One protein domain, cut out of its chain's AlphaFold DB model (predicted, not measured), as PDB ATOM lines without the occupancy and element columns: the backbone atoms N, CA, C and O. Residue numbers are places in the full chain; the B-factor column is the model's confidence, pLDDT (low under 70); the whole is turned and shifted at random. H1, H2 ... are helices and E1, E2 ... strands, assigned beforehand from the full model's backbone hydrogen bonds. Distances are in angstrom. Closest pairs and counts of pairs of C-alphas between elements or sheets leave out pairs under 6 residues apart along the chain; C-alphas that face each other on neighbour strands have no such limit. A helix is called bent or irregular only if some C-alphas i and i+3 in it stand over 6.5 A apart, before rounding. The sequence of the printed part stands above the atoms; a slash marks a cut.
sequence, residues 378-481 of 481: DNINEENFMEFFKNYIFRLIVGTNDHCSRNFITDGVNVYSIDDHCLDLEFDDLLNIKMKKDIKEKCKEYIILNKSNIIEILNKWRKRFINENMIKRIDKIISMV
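AT A GLANCE: This is residues 378 to 481 of the 481 residues of an uncharacterized protein of viral metagenome (UniProt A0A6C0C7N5). A small hairpin of two strands, E1 and E2, packs through E2 on the kinked helix H1, which lies in the middle. On the opposite side of H1 a helical hairpin, H3 and H4, completes a loose three-helix bundle, and H2 stands across the beginning of H1. The printed part has 104 residues, in the order H1 E1 E2 H2 H3 H4; the sheet is antiparallel and the class mostly helix. The whole is compact, with a radius of gyration of the C-alphas of 13.1 A and spans of 35 by 29 by 26 A.

IN THESE COORDINATES: E1 is residues 408 to 410, 7.1 A long, and E2 residues 415 to 417, 6.8 A. H1, residues 382 to 397, begins with C-alpha 382 at (109.513, -55.308, -213.671) and is 22.9 A long. It is irregular, with C-alphas 383 and 386 7.3 A apart. H2 is residues 437 to 449, 18.8 A; H3 residues 451 to 462, 16.2 A; H4 residues 468 to 480, 18.5 A, ending with C-alpha 480 at (91.645, -59.451, -206.097).

HOW THE PARTS SIT: E1 and E2 form a hairpin at 147 degrees; N 409 and O 416 are 2.9 A apart, within hydrogen-bond range. The closest C-alphas of H1 and E2, Asn 391 and Ser 417, are 5.8 A apart. H1 touches H4 with residues 396 to 397 alone, Ile 397 and Met 470 being closest, their C-alphas 5.3 A apart, at a steep tilt of 40 degrees, opposite ways. H3 and H4 touch as a helical hairpin, at a shallow tilt of 9 degrees, opposite ways; their closest C-alphas, Arg 462 and Ile 471, are 6.0 A apart. H1 and H3 are near each other, with 11 pairs of C-alphas within 10 A. H1 and H2 only just touch, with 3 pairs of C-alphas within 8 A, about perpendicular at 86 degrees; the closest are Glu 382 and Tyr 446, 6.6 A. H2 and H4 are apart. In H2, H3 and H4 every O i to N i+4 pair is within hydrogen-bond range; in H1, 9 of 12.

THE WHOLE: The C-alphas farthest apart, Asp 438 and Ile 466, are 36.9 A apart. The printed part has no cut and ends at Val 481, the chain's last residue. The link E2 to H2, residues 418 to 436, is long. The mean pLDDT of the printed part is 91.8, and no printed residue is under 70.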
ATOM      1  N   ASP A 378     105.496 -43.400-215.799       89.06
ATOM      2  CA  ASP A 378     105.864 -43.797-217.164       89.06
ATOM      3  C   ASP A 378     107.103 -44.711-217.192       89.06
ATOM      4  O   ASP A 378     107.307 -45.445-218.156       89.06
ATOM      5  N   ASN A 379     107.897 -44.705-216.116       88.00
ATOM      6  CA  ASN A 379     109.132 -45.473-215.994       88.00
ATOM      7  C   ASN A 379     108.943 -46.801-215.233       88.00
ATOM      8  O   ASN A 379     109.934 -47.435-214.868       88.00
ATOM      9  N   ILE A 380     107.701 -47.223-214.956       90.38
ATOM     10  CA  ILE A 380     107.441 -48.496-214.267       90.38
ATOM     11  C   ILE A 380     107.864 -49.673-215.158       90.38
ATOM     12  O   ILE A 380     107.438 -49.795-216.310       90.38
ATOM     13  N   ASN A 381     108.676 -50.561-214.592       91.81
ATOM     14  CA  ASN A 381     109.158 -51.797-215.196       91.81
ATOM     15  C   ASN A 381     109.152 -52.932-214.156       91.81
ATOM     16  O   ASN A 381     108.800 -52.713-212.998       91.81
ATOM     17  N   GLU A 382     109.521 -54.143-214.562       89.62
ATOM     18  CA  GLU A 382     109.513 -55.308-213.671       89.62
ATOM     19  C   GLU A 382     110.418 -55.126-212.437       89.62
ATOM     20  O   GLU A 382     110.027 -55.486-211.327       89.62
ATOM     21  N   GLU A 383     111.584 -54.495-212.607       89.50
ATOM     22  CA  GLU A 383     112.584 -54.303-211.548       89.50
ATOM     23  C   GLU A 383     112.107 -53.349-210.443       89.50
ATOM     24  O   GLU A 383     112.366 -53.580-209.262       89.50
ATOM     25  N   ASN A 384     111.392 -52.277-210.804       91.38
ATOM     26  CA  ASN A 384     110.957 -51.247-209.855       91.38
ATOM     27  C   ASN A 384     109.491 -51.379-209.409       91.38
ATOM     28  O   ASN A 384     109.084 -50.738-208.432       91.38
ATOM     29  N   PHE A 385     108.703 -52.228-210.080       93.94
ATOM     30  CA  PHE A 385     107.268 -52.368-209.847       93.94
ATOM     31  C   PHE A 385     106.948 -52.675-208.384       93.94
ATOM     32  O   PHE A 385     106.095 -52.015-207.789       93.94
ATOM     33  N   MET A 386     107.639 -53.648-207.785       94.19
ATOM     34  CA  MET A 386     107.324 -54.098-206.427       94.19
ATOM     35  C   MET A 386     107.544 -53.012-205.374       94.19
ATOM     36  O   MET A 386     106.808 -52.966-204.388       94.19
ATOM     37  N   GLU A 387     108.518 -52.125-205.568       92.75
ATOM     38  CA  GLU A 387     108.805 -51.048-204.619       92.75
ATOM     39  C   GLU A 387     107.719 -49.964-204.651       92.75
ATOM     40  O   GLU A 387     107.187 -49.555-203.612       92.75
ATOM     41  N   PHE A 388     107.290 -49.578-205.853       93.44
ATOM     42  CA  PHE A 388     106.116 -48.729-206.036       93.44
ATOM     43  C   PHE A 388     104.844 -49.392-205.480       93.44
ATOM     44  O   PHE A 388     104.088 -48.776-204.722       93.44
ATOM     45  N   PHE A 389     104.605 -50.655-205.836       94.56
ATOM     46  CA  PHE A 389     103.339 -51.323-205.562       94.56
ATOM     47  C   PHE A 389     103.121 -51.561-204.066       94.56
ATOM     48  O   PHE A 389     102.010 -51.363-203.580       94.56
ATOM     49  N   LYS A 390     104.177 -51.865-203.298       94.44
ATOM     50  CA  LYS A 390     104.117 -51.921-201.823       94.44
ATOM     51  C   LYS A 390     103.593 -50.614-201.226       94.44
ATOM     52  O   LYS A 390     102.663 -50.633-200.418       94.44
ATOM     53  N   ASN A 391     104.151 -49.481-201.651       94.62
ATOM     54  CA  ASN A 391     103.724 -48.156-201.199       94.62
ATOM     55  C   ASN A 391     102.277 -47.853-201.617       94.62
ATOM     56  O   ASN A 391     101.518 -47.248-200.861       94.62
ATOM     57  N   TYR A 392     101.857 -48.294-202.803       94.75
ATOM     58  CA  TYR A 392     100.488 -48.099-203.269       94.75
ATOM     59  C   TYR A 392      99.460 -48.970-202.527       94.75
ATOM     60  O   TYR A 392      98.445 -48.444-202.070       94.75
ATOM     61  N   ILE A 393      99.719 -50.268-202.334       94.62
ATOM     62  CA  ILE A 393      98.842 -51.156-201.551       94.62
ATOM     63  C   ILE A 393      98.678 -50.608-200.134       94.62
ATOM     64  O   ILE A 393      97.564 -50.563-199.611       94.62
ATOM     65  N   PHE A 394      99.762 -50.129-199.523       94.69
ATOM     66  CA  PHE A 394      99.694 -49.510-198.206       94.69
ATOM     67  C   PHE A 394      98.634 -48.399-198.134       94.69
ATOM     68  O   PHE A 394      97.814 -48.390-197.213       94.69
ATOM     69  N   ARG A 395      98.573 -47.524-199.148       94.44
ATOM     70  CA  ARG A 395      97.561 -46.458-199.261       94.44
ATOM     71  C   ARG A 395      96.126 -46.966-199.317       94.44
ATOM     72  O   ARG A 395      95.236 -46.276-198.811       94.44
ATOM     73  N   LEU A 396      95.901 -48.114-199.956       94.56
ATOM     74  CA  LEU A 396      94.593 -48.775-199.996       94.56
ATOM     75  C   LEU A 396      94.234 -49.324-198.613       94.56
ATOM     76  O   LEU A 396      93.130 -49.099-198.128       94.56
ATOM     77  N   ILE A 397      95.187 -49.963-197.929       93.62
ATOM     78  CA  ILE A 397      94.983 -50.546-196.594       93.62
ATOM     79  C   ILE A 397      94.638 -49.464-195.562       93.62
ATOM     80  O   ILE A 397      93.668 -49.609-194.813       93.62
ATOM     81  N   VAL A 398      95.368 -48.342-195.544       92.62
ATOM     82  CA  VAL A 398      95.070 -47.224-194.625       92.62
ATOM     83  C   VAL A 398      93.832 -46.406-195.025       92.62
ATOM     84  O   VAL A 398      93.402 -45.518-194.283       92.62
ATOM     85  N   GLY A 399      93.236 -46.715-196.182       92.00
ATOM     86  CA  GLY A 399      91.995 -46.113-196.655       92.00
ATOM     87  C   GLY A 399      92.138 -44.633-196.993       92.00
ATOM     88  O   GLY A 399      91.359 -43.816-196.507       92.00
ATOM     89  N   THR A 400      93.165 -44.265-197.764       90.69
ATOM     90  CA  THR A 400      93.329 -42.894-198.294       90.69
ATOM     91  C   THR A 400      92.351 -42.619-199.446       90.69
ATOM     92  O   THR A 400      91.803 -43.547-200.028       90.69
ATOM     93  N   ASN A 401      92.106 -41.346-199.789       82.44
ATOM     94  CA  ASN A 401      91.166 -40.956-200.859       82.44
ATOM     95  C   ASN A 401      91.811 -40.379-202.131       82.44
ATOM     96  O   ASN A 401      91.100 -40.100-203.094       82.44
ATOM     97  N   ASP A 402      93.123 -40.134-202.140       85.44
ATOM     98  CA  ASP A 402      93.819 -39.509-203.273       85.44
ATOM     99  C   ASP A 402      94.958 -40.411-203.757       85.44
ATOM    100  O   ASP A 402      96.030 -40.445-203.159       85.44
ATOM    101  N   HIS A 403      94.739 -41.154-204.840       87.25
ATOM    102  CA  HIS A 403      95.742 -42.036-205.443       87.25
ATOM    103  C   HIS A 403      96.251 -41.418-206.750       87.25
ATOM    104  O   HIS A 403      95.665 -41.595-207.822       87.25
ATOM    105  N   CYS A 404      97.336 -40.651-206.658       86.50
ATOM    106  CA  CYS A 404      97.915 -39.902-207.771       86.50
ATOM    107  C   CYS A 404      99.447 -39.925-207.693       86.50
ATOM    108  O   CYS A 404      99.993 -40.019-206.595       86.50
ATOM    109  N   SER A 405     100.133 -39.791-208.832       84.94
ATOM    110  CA  SER A 405     101.605 -39.819-208.924       84.94
ATOM    111  C   SER A 405     102.299 -38.818-208.010       84.94
ATOM    112  O   SER A 405     103.282 -39.160-207.369       84.94
ATOM    113  N   ARG A 406     101.728 -37.619-207.844       87.44
ATOM    114  CA  ARG A 406     102.249 -36.578-206.936       87.44
ATOM    115  C   ARG A 406     102.346 -36.996-205.461       87.44
ATOM    116  O   ARG A 406     102.931 -36.269-204.671       87.44
ATOM    117  N   ASN A 407     101.706 -38.102-205.078       91.88
ATOM    118  CA  ASN A 407     101.726 -38.625-203.712       91.88
ATOM    119  C   ASN A 407     102.822 -39.688-203.511       91.88
ATOM    120  O   ASN A 407     102.871 -40.313-202.454       91.88
ATOM    121  N   PHE A 408     103.681 -39.895-204.511       93.88
ATOM    122  CA  PHE A 408     104.829 -40.790-204.461       93.88
ATOM    123  C   PHE A 408     106.089 -40.011-204.808       93.88
ATOM    124  O   PHE A 408     106.132 -39.308-205.821       93.88
ATOM    125  N   ILE A 409     107.115 -40.154-203.976       94.56
ATOM    126  CA  ILE A 409     108.424 -39.542-204.196       94.56
ATOM    127  C   ILE A 409     109.539 -40.585-204.087       94.56
ATOM    128  O   ILE A 409     109.329 -41.659-203.528       94.56
ATOM    129  N   THR A 410     110.715 -40.280-204.628       93.19
ATOM    130  CA  THR A 410     111.873 -41.184-204.629       93.19
ATOM    131  C   THR A 410     113.180 -40.451-204.339       93.19
ATOM    132  O   THR A 410     113.314 -39.267-204.642       93.19
ATOM    133  N   ASP A 411     114.134 -41.160-203.741       91.50
ATOM    134  CA  ASP A 411     115.541 -40.757-203.602       91.50
ATOM    135  C   ASP A 411     116.426 -41.329-204.736       91.50
ATOM    136  O   ASP A 411     117.643 -41.170-204.718       91.50
ATOM    137  N   GLY A 412     115.816 -41.997-205.724       87.38
ATOM    138  CA  GLY A 412     116.485 -42.717-206.810       87.38
ATOM    139  C   GLY A 412     116.629 -44.223-206.569       87.38
ATOM    140  O   GLY A 412     116.863 -44.958-207.526       87.38
ATOM    141  N   VAL A 413     116.444 -44.692-205.332       87.06
ATOM    142  CA  VAL A 413     116.553 -46.109-204.947       87.06
ATOM    143  C   VAL A 413     115.224 -46.618-204.394       87.06
ATOM    144  O   VAL A 413     114.683 -47.618-204.857       87.06
ATOM    145  N   ASN A 414     114.677 -45.902-203.421       92.44
ATOM    146  CA  ASN A 414     113.472 -46.237-202.686       92.44
ATOM    147  C   ASN A 414     112.285 -45.395-203.154       92.44
ATOM    148  O   ASN A 414     112.434 -44.273-203.655       92.44
ATOM    149  N   VAL A 415     111.079 -45.919-202.936       94.19
ATOM    150  CA  VAL A 415     109.832 -45.178-203.141       94.19
ATOM    151  C   VAL A 415     109.191 -44.896-201.790       94.19
ATOM    152  O   VAL A 415     109.128 -45.762-200.919       94.19
ATOM    153  N   TYR A 416     108.688 -43.675-201.639       94.81
ATOM    154  CA  TYR A 416     108.026 -43.187-200.441       94.81
ATOM    155  C   TYR A 416     106.630 -42.699-200.806       94.81
ATOM    156  O   TYR A 416     106.463 -41.892-201.727       94.81
ATOM    157  N   SER A 417     105.624 -43.136-200.057       93.88
ATOM    158  CA  SER A 417     104.296 -42.530-200.110       93.88
ATOM    159  C   SER A 417     104.213 -41.311-199.179       93.88
ATOM    160  O   SER A 417     104.739 -41.326-198.060       93.88
ATOM    161  N   ILE A 418     103.546 -40.249-199.636       92.44
ATOM    162  CA  ILE A 418     103.292 -39.017-198.871       92.44
ATOM    163  C   ILE A 418     101.803 -38.654-198.883       92.44
ATOM    164  O   ILE A 418     101.034 -39.120-199.720       92.44
ATOM    165  N   ASP A 419     101.360 -37.798-197.959       88.31
ATOM    166  CA  ASP A 419      99.942 -37.417-197.813       88.31
ATOM    167  C   ASP A 419      98.993 -38.613-197.568       88.31
ATOM    168  O   ASP A 419      97.812 -38.592-197.925       88.31
ATOM    169  N   ASP A 420      99.505 -39.647-196.896       89.25
ATOM    170  CA  ASP A 420      98.807 -40.891-196.551       89.25
ATOM    171  C   ASP A 420      97.887 -40.749-195.326       89.25
ATOM    172  O   ASP A 420      97.976 -41.510-194.365       89.25
ATOM    173  N   HIS A 421      97.011 -39.749-195.289       89.25
ATOM    174  CA  HIS A 421      96.108 -39.581-194.148       89.25
ATOM    175  C   HIS A 421      95.243 -40.841-193.956       89.25
ATOM    176  O   HIS A 421      94.504 -41.219-194.864       89.25
ATOM    177  N   CYS A 422      95.301 -41.470-192.777       87.69
ATOM    178  CA  CYS A 422      94.431 -42.596-192.438       87.69
ATOM    179  C   CYS A 422      92.979 -42.101-192.315       87.69
ATOM    180  O   CYS A 422      92.587 -41.553-191.278       87.69
ATOM    181  N   LEU A 423      92.196 -42.240-193.388       88.00
ATOM    182  CA  LEU A 423      90.778 -41.862-193.419       88.00
ATOM    183  C   LEU A 423      89.853 -43.059-193.182       88.00
ATOM    184  O   LEU A 423      88.655 -42.850-193.017       88.00
ATOM    185  N   ASP A 424      90.407 -44.276-193.135       86.50
ATOM    186  CA  ASP A 424      89.656 -45.523-192.993       86.50
ATOM    187  C   ASP A 424      88.555 -45.678-194.066       86.50
ATOM    188  O   ASP A 424      87.497 -46.237-193.783       86.50
ATOM    189  N   LEU A 425      88.805 -45.223-195.299       90.00
ATOM    190  CA  LEU A 425      87.889 -45.389-196.433       90.00
ATOM    191  C   LEU A 425      88.056 -46.744-197.124       90.00
ATOM    192  O   LEU A 425      89.152 -47.296-197.178       90.00
ATOM    193  N   GLU A 426      86.963 -47.247-197.693       90.56
ATOM    194  CA  GLU A 426      86.981 -48.412-198.579       90.56
ATOM    195  C   GLU A 426      87.400 -48.024-200.005       90.56
ATOM    196  O   GLU A 426      87.265 -46.872-200.420       90.56
ATOM    197  N   PHE A 427      87.904 -49.003-200.759       90.94
ATOM    198  CA  PHE A 427      88.239 -48.869-202.178       90.94
ATOM    199  C   PHE A 427      87.510 -49.943-202.988       90.94
ATOM    200  O   PHE A 427      87.314 -51.050-202.489       90.94
ATOM    201  N   ASP A 428      87.142 -49.646-204.233       86.69
ATOM    202  CA  ASP A 428      86.375 -50.573-205.080       86.69
ATOM    203  C   ASP A 428      87.245 -51.372-206.058       86.69
ATOM    204  O   ASP A 428      86.968 -52.544-206.296       86.69
ATOM    205  N   ASP A 429      88.307 -50.758-206.586       87.75
ATOM    206  CA  ASP A 429      89.246 -51.345-207.554       87.75
ATOM    207  C   ASP A 429      90.668 -51.331-206.971       87.75
ATOM    208  O   ASP A 429      91.110 -50.315-206.419       87.75
ATOM    209  N   LEU A 430      91.391 -52.444-207.132       89.44
ATOM    210  CA  LEU A 430      92.796 -52.583-206.753       89.44
ATOM    211  C   LEU A 430      93.678 -51.552-207.462       89.44
ATOM    212  O   LEU A 430      94.645 -51.096-206.872       89.44
ATOM    213  N   LEU A 431      93.354 -51.164-208.701       88.44
ATOM    214  CA  LEU A 431      94.109 -50.174-209.478       88.44
ATOM    215  C   LEU A 431      93.331 -48.862-209.661       88.44
ATOM    216  O   LEU A 431      93.332 -48.265-210.742       88.44
ATOM    217  N   ASN A 432      92.703 -48.352-208.598       84.44
ATOM    218  CA  ASN A 432      92.035 -47.039-208.579       84.44
ATOM    219  C   ASN A 432      93.002 -45.825-208.601       84.44
ATOM    220  O   ASN A 432      92.666 -44.710-208.197       84.44
ATOM    221  N   ILE A 433      94.245 -46.026-209.030       87.56
ATOM    222  CA  ILE A 433      95.251 -44.977-209.176       87.56
ATOM    223  C   ILE A 433      95.170 -44.326-210.559       87.56
ATOM    224  O   ILE A 433      94.993 -44.995-211.579       87.56
ATOM    225  N   LYS A 434      95.308 -42.997-210.610       87.69
ATOM    226  CA  LYS A 434      95.303 -42.248-211.873       87.69
ATOM    227  C   LYS A 434      96.645 -42.402-212.597       87.69
ATOM    228  O   LYS A 434      97.635 -41.805-212.182       87.69
ATOM    229  N   MET A 435      96.655 -43.168-213.686       89.44
ATOM    230  CA  MET A 435      97.802 -43.383-214.581       89.44
ATOM    231  C   MET A 435      97.333 -43.598-216.029       89.44
ATOM    232  O   MET A 435      96.139 -43.784-216.274       89.44
ATOM    233  N   LYS A 436      98.264 -43.554-216.992       92.38
ATOM    234  CA  LYS A 436      97.962 -43.847-218.401       92.38
ATOM    235  C   LYS A 436      97.504 -45.301-218.567       92.38
ATOM    236  O   LYS A 436      97.870 -46.171-217.777       92.38
ATOM    237  N   LYS A 437      96.673 -45.556-219.583       92.94
ATOM    238  CA  LYS A 437      96.028 -46.862-219.799       92.94
ATOM    239  C   LYS A 437      97.050 -47.984-220.004       92.94
ATOM    240  O   LYS A 437      96.931 -49.026-219.378       92.94
ATOM    241  N   ASP A 438      98.044 -47.751-220.847       93.62
ATOM    242  CA  ASP A 438      99.150 -48.670-221.131       93.62
ATOM    243  C   ASP A 438      99.957 -49.017-219.873       93.62
ATOM    244  O   ASP A 438     100.228 -50.188-219.621       93.62
ATOM    245  N   ILE A 439     100.259 -48.026-219.028       92.56
ATOM    246  CA  ILE A 439     100.916 -48.255-217.734       92.56
ATOM    247  C   ILE A 439     100.014 -49.058-216.787       92.56
ATOM    248  O   ILE A 439     100.494 -49.953-216.095       92.56
ATOM    249  N   LYS A 440      98.699 -48.792-216.776       93.00
ATOM    250  CA  LYS A 440      97.741 -49.561-215.966       93.00
ATOM    251  C   LYS A 440      97.685 -51.030-216.393       93.00
ATOM    252  O   LYS A 440      97.620 -51.888-215.520       93.00
ATOM    253  N   GLU A 441      97.730 -51.327-217.693       93.88
ATOM    254  CA  GLU A 441      97.788 -52.712-218.185       93.88
ATOM    255  C   GLU A 441      99.110 -53.397-217.805       93.88
ATOM    256  O   GLU A 441      99.070 -54.488-217.242       93.88
ATOM    257  N   LYS A 442     100.261 -52.723-217.957       93.94
ATOM    258  CA  LYS A 442     101.557 -53.244-217.477       93.94
ATOM    259  C   LYS A 442     101.538 -53.565-215.981       93.94
ATOM    260  O   LYS A 442     102.013 -54.612-215.560       93.94
ATOM    261  N   CYS A 443     100.947 -52.692-215.163       93.88
ATOM    262  CA  CYS A 443     100.781 -52.959-213.735       93.88
ATOM    263  C   CYS A 443      99.973 -54.240-213.482       93.88
ATOM    264  O   CYS A 443     100.335 -54.996-212.588       93.88
ATOM    265  N   LYS A 444      98.910 -54.523-214.251       94.25
ATOM    266  CA  LYS A 444      98.150 -55.779-214.101       94.25
ATOM    267  C   LYS A 444      99.001 -57.001-214.431       94.25
ATOM    268  O   LYS A 444      98.950 -57.980-213.693       94.25
ATOM    269  N   GLU A 445      99.792 -56.937-215.499       95.38
ATOM    270  CA  GLU A 445     100.721 -58.009-215.869       95.38
ATOM    271  C   GLU A 445     101.731 -58.268-214.741       95.38
ATOM    272  O   GLU A 445     101.885 -59.404-214.292       95.38
ATOM    273  N   TYR A 446     102.340 -57.212-214.192       96.50
ATOM    274  CA  TYR A 446     103.292 -57.348-213.089       96.50
ATOM    275  C   TYR A 446     102.656 -57.808-211.772       96.50
ATOM    276  O   TYR A 446     103.319 -58.517-211.012       96.50
ATOM    277  N   ILE A 447     101.385 -57.477-211.508       95.88
ATOM    278  CA  ILE A 447     100.624 -58.036-210.376       95.88
ATOM    279  C   ILE A 447     100.511 -59.556-210.515       95.88
ATOM    280  O   ILE A 447     100.758 -60.268-209.544       95.88
ATOM    281  N   ILE A 448     100.181 -60.057-211.711       94.56
ATOM    282  CA  ILE A 448     100.064 -61.499-211.970       94.56
ATOM    283  C   ILE A 448     101.423 -62.181-211.781       94.56
ATOM    284  O   ILE A 448     101.512 -63.179-211.065       94.56
ATOM    285  N   LEU A 449     102.486 -61.613-212.361       95.62
ATOM    286  CA  LEU A 449     103.848 -62.150-212.255       95.62
ATOM    287  C   LEU A 449     104.355 -62.185-210.804       95.62
ATOM    288  O   LEU A 449     105.021 -63.135-210.402       95.62
ATOM    289  N   ASN A 450     103.995 -61.188-209.992       96.19
ATOM    290  CA  ASN A 450     104.440 -61.065-208.601       96.19
ATOM    291  C   ASN A 450     103.409 -61.540-207.565       96.19
ATOM    292  O   ASN A 450     103.570 -61.260-206.372       96.19
ATOM    293  N   LYS A 451     102.365 -62.270-207.975       95.62
ATOM    294  CA  LYS A 451     101.246 -62.682-207.110       95.62
ATOM    295  C   LYS A 451     101.694 -63.295-205.780       95.62
ATOM    296  O   LYS A 451     101.248 -62.857-204.720       95.62
ATOM    297  N   SER A 452     102.603 -64.268-205.824       95.94
ATOM    298  CA  SER A 452     103.109 -64.948-204.623       95.94
ATOM    299  C   SER A 452     103.795 -63.975-203.657       95.94
ATOM    300  O   SER A 452     103.494 -63.985-202.464       95.94
ATOM    301  N   ASN A 453     104.635 -63.076-204.182       96.00
ATOM    302  CA  ASN A 453     105.349 -62.068-203.393       96.00
ATOM    303  C   ASN A 453     104.375 -61.066-202.753       96.00
ATOM    304  O   ASN A 453     104.527 -60.693-201.590       96.00
ATOM    305  N   ILE A 454     103.352 -60.640-203.500       96.62
ATOM    306  CA  ILE A 454     102.311 -59.730-203.005       96.62
ATOM    307  C   ILE A 454     101.543 -60.384-201.848       96.62
ATOM    308  O   ILE A 454     101.392 -59.772-200.789       96.62
ATOM    309  N   ILE A 455     101.104 -61.634-202.014       96.56
ATOM    310  CA  ILE A 455     100.379 -62.385-200.978       96.56
ATOM    311  C   ILE A 455     101.247 -62.587-199.730       96.56
ATOM    312  O   ILE A 455     100.754 -62.452-198.608       96.56
ATOM    313  N   GLU A 456     102.540 -62.873-199.890       96.25
ATOM    314  CA  GLU A 456     103.468 -63.011-198.766       96.25
ATOM    315  C   GLU A 456     103.577 -61.711-197.952       96.25
ATOM    316  O   GLU A 456     103.436 -61.729-196.722       96.25
ATOM    317  N   ILE A 457     103.749 -60.569-198.630       95.12
ATOM    318  CA  ILE A 457     103.806 -59.243-197.996       95.12
ATOM    319  C   ILE A 457     102.505 -58.950-197.246       95.12
ATOM    320  O   ILE A 457     102.540 -58.566-196.074       95.12
ATOM    321  N   LEU A 458     101.358 -59.176-197.890       95.69
ATOM    322  CA  LEU A 458     100.041 -58.942-197.298       95.69
ATOM    323  C   LEU A 458      99.809 -59.811-196.063       95.69
ATOM    324  O   LEU A 458      99.371 -59.299-195.036       95.69
ATOM    325  N   ASN A 459     100.170 -61.094-196.106       95.06
ATOM    326  CA  ASN A 459     100.066 -61.991-194.953       95.06
ATOM    327  C   ASN A 459     100.995 -61.581-193.805       95.06
ATOM    328  O   ASN A 459     100.609 -61.656-192.634       95.06
ATOM    329  N   LYS A 460     102.211 -61.121-194.116       94.19
ATOM    330  CA  LYS A 460     103.142 -60.581-193.117       94.19
ATOM    331  C   LYS A 460     102.566 -59.336-192.446       94.19
ATOM    332  O   LYS A 460     102.627 -59.218-191.224       94.19
ATOM    333  N   TRP A 461     101.984 -58.431-193.226       94.38
ATOM    334  CA  TRP A 461     101.341 -57.223-192.720       94.38
ATOM    335  C   TRP A 461     100.073 -57.528-191.920       94.38
ATOM    336  O   TRP A 461      99.898 -56.985-190.833       94.38
ATOM    337  N   ARG A 462      99.236 -58.462-192.384       92.31
ATOM    338  CA  ARG A 462      98.011 -58.917-191.705       92.31
ATOM    339  C   ARG A 462      98.266 -59.334-190.261       92.31
ATOM    340  O   ARG A 462      97.485 -58.990-189.387       92.31
ATOM    341  N   LYS A 463      99.383 -60.024-190.002       89.19
ATOM    342  CA  LYS A 463      99.803 -60.443-188.651       89.19
ATOM    343  C   LYS A 463     100.205 -59.277-187.737       89.19
ATOM    344  O   LYS A 463     100.245 -59.460-186.527       89.19
ATOM    345  N   ARG A 464     100.547 -58.111-188.299       87.62
ATOM    346  CA  ARG A 464     100.948 -56.904-187.552       87.62
ATOM    347  C   ARG A 464      99.786 -55.941-187.302       87.62
ATOM    348  O   ARG A 464      99.832 -55.174-186.347       87.62
ATOM    349  N   PHE A 465      98.751 -55.965-188.139       85.00
ATOM    350  CA  PHE A 465      97.604 -55.075-187.993       85.00
ATOM    351  C   PHE A 465      96.642 -55.536-186.894       85.00
ATOM    352  O   PHE A 465      96.227 -56.686-186.862       85.00
ATOM    353  N   ILE A 466      96.233 -54.598-186.033       78.00
ATOM    354  CA  ILE A 466      95.194 -54.812-185.008       78.00
ATOM    355  C   ILE A 466      93.831 -54.268-185.481       78.00
ATOM    356  O   ILE A 466      92.778 -54.686-185.010       78.00
ATOM    357  N   ASN A 467      93.821 -53.325-186.428       85.88
ATOM    358  CA  ASN A 467      92.593 -52.692-186.901       85.88
ATOM    359  C   ASN A 467      91.811 -53.610-187.859       85.88
ATOM    360  O   ASN A 467      92.289 -53.921-188.949       85.88
ATOM    361  N   GLU A 468      90.580 -53.967-187.488       89.81
ATOM    362  CA  GLU A 468      89.725 -54.866-188.276       89.81
ATOM    363  C   GLU A 468      89.445 -54.374-189.701       89.81
ATOM    364  O   GLU A 468      89.398 -55.181-190.625       89.81
ATOM    365  N   ASN A 469      89.285 -53.064-189.917       92.06
ATOM    366  CA  ASN A 469      89.024 -52.529-191.257       92.06
ATOM    367  C   ASN A 469      90.257 -52.660-192.158       92.06
ATOM    368  O   ASN A 469      90.130 -53.003-193.330       92.06
ATOM    369  N   MET A 470      91.458 -52.453-191.611       92.75
ATOM    370  CA  MET A 470      92.707 -52.690-192.343       92.75
ATOM    371  C   MET A 470      92.875 -54.174-192.692       92.75
ATOM    372  O   MET A 470      93.263 -54.488-193.814       92.75
ATOM    373  N   ILE A 471      92.522 -55.086-191.777       93.94
ATOM    374  CA  ILE A 471      92.534 -56.536-192.039       93.94
ATOM    375  C   ILE A 471      91.533 -56.895-193.143       93.94
ATOM    376  O   ILE A 471      91.905 -57.573-194.096       93.94
ATOM    377  N   LYS A 472      90.298 -56.381-193.081       94.62
ATOM    378  CA  LYS A 472      89.283 -56.586-194.132       94.62
ATOM    379  C   LYS A 472      89.766 -56.105-195.498       94.62
ATOM    380  O   LYS A 472      89.552 -56.788-196.496       94.62
ATOM    381  N   ARG A 473      90.448 -54.958-195.554       95.00
ATOM    382  CA  ARG A 473      91.049 -54.448-196.795       95.00
ATOM    383  C   ARG A 473      92.178 -55.331-197.294       95.00
ATOM    384  O   ARG A 473      92.245 -55.563-198.491       95.00
ATOM    385  N   ILE A 474      93.024 -55.859-196.412       95.50
ATOM    386  CA  ILE A 474      94.039 -56.847-196.801       95.50
ATOM    387  C   ILE A 474      93.379 -58.086-197.405       95.50
ATOM    388  O   ILE A 474      93.755 -58.486-198.502       95.50
ATOM    389  N   ASP A 475      92.372 -58.646-196.737       94.75
ATOM    390  CA  ASP A 475      91.663 -59.838-197.208       94.75
ATOM    391  C   ASP A 475      90.977 -59.574-198.566       94.75
ATOM    392  O   ASP A 475      91.003 -60.425-199.455       94.75
ATOM    393  N   LYS A 476      90.454 -58.356-198.776       95.19
ATOM    394  CA  LYS A 476      89.924 -57.896-200.070       95.19
ATOM    395  C   LYS A 476      91.001 -57.784-201.153       95.19
ATOM    396  O   LYS A 476      90.746 -58.154-202.289       95.19
ATOM    397  N   ILE A 477      92.196 -57.282-200.835       95.50
ATOM    398  CA  ILE A 477      93.299 -57.229-201.809       95.50
ATOM    399  C   ILE A 477      93.733 -58.650-202.179       95.50
ATOM    400  O   ILE A 477      93.903 -58.934-203.359       95.50
ATOM    401  N   ILE A 478      93.856 -59.555-201.201       95.00
ATOM    402  CA  ILE A 478      94.239 -60.956-201.442       95.00
ATOM    403  C   ILE A 478      93.254 -61.654-202.389       95.00
ATOM    404  O   ILE A 478      93.686 -62.455-203.208       95.00
ATOM    405  N   SER A 479      91.952 -61.357-202.315       93.38
ATOM    406  CA  SER A 479      90.966 -61.955-203.228       93.38
ATOM    407  C   SER A 479      90.958 -61.346-204.636       93.38
ATOM    408  O   SER A 479      90.406 -61.954-205.551       93.38
ATOM    409  N   MET A 480      91.552 -60.160-204.815       90.81
ATOM    410  CA  MET A 480      91.645 -59.451-206.097       90.81
ATOM    411  C   MET A 480      92.942 -59.735-206.868       90.81
ATOM    412  O   MET A 480      92.990 -59.472-208.070       90.81
ATOM    413  N   VAL A 481      93.981 -60.227-206.186       87.75
ATOM    414  CA  VAL A 481      95.283 -60.619-206.758       87.75
ATOM    415  C   VAL A 481      95.264 -62.104-207.096       87.75
ATOM    416  O   VAL A 481      95.684 -62.491-208.209       87.75
TER     417      VAL A 481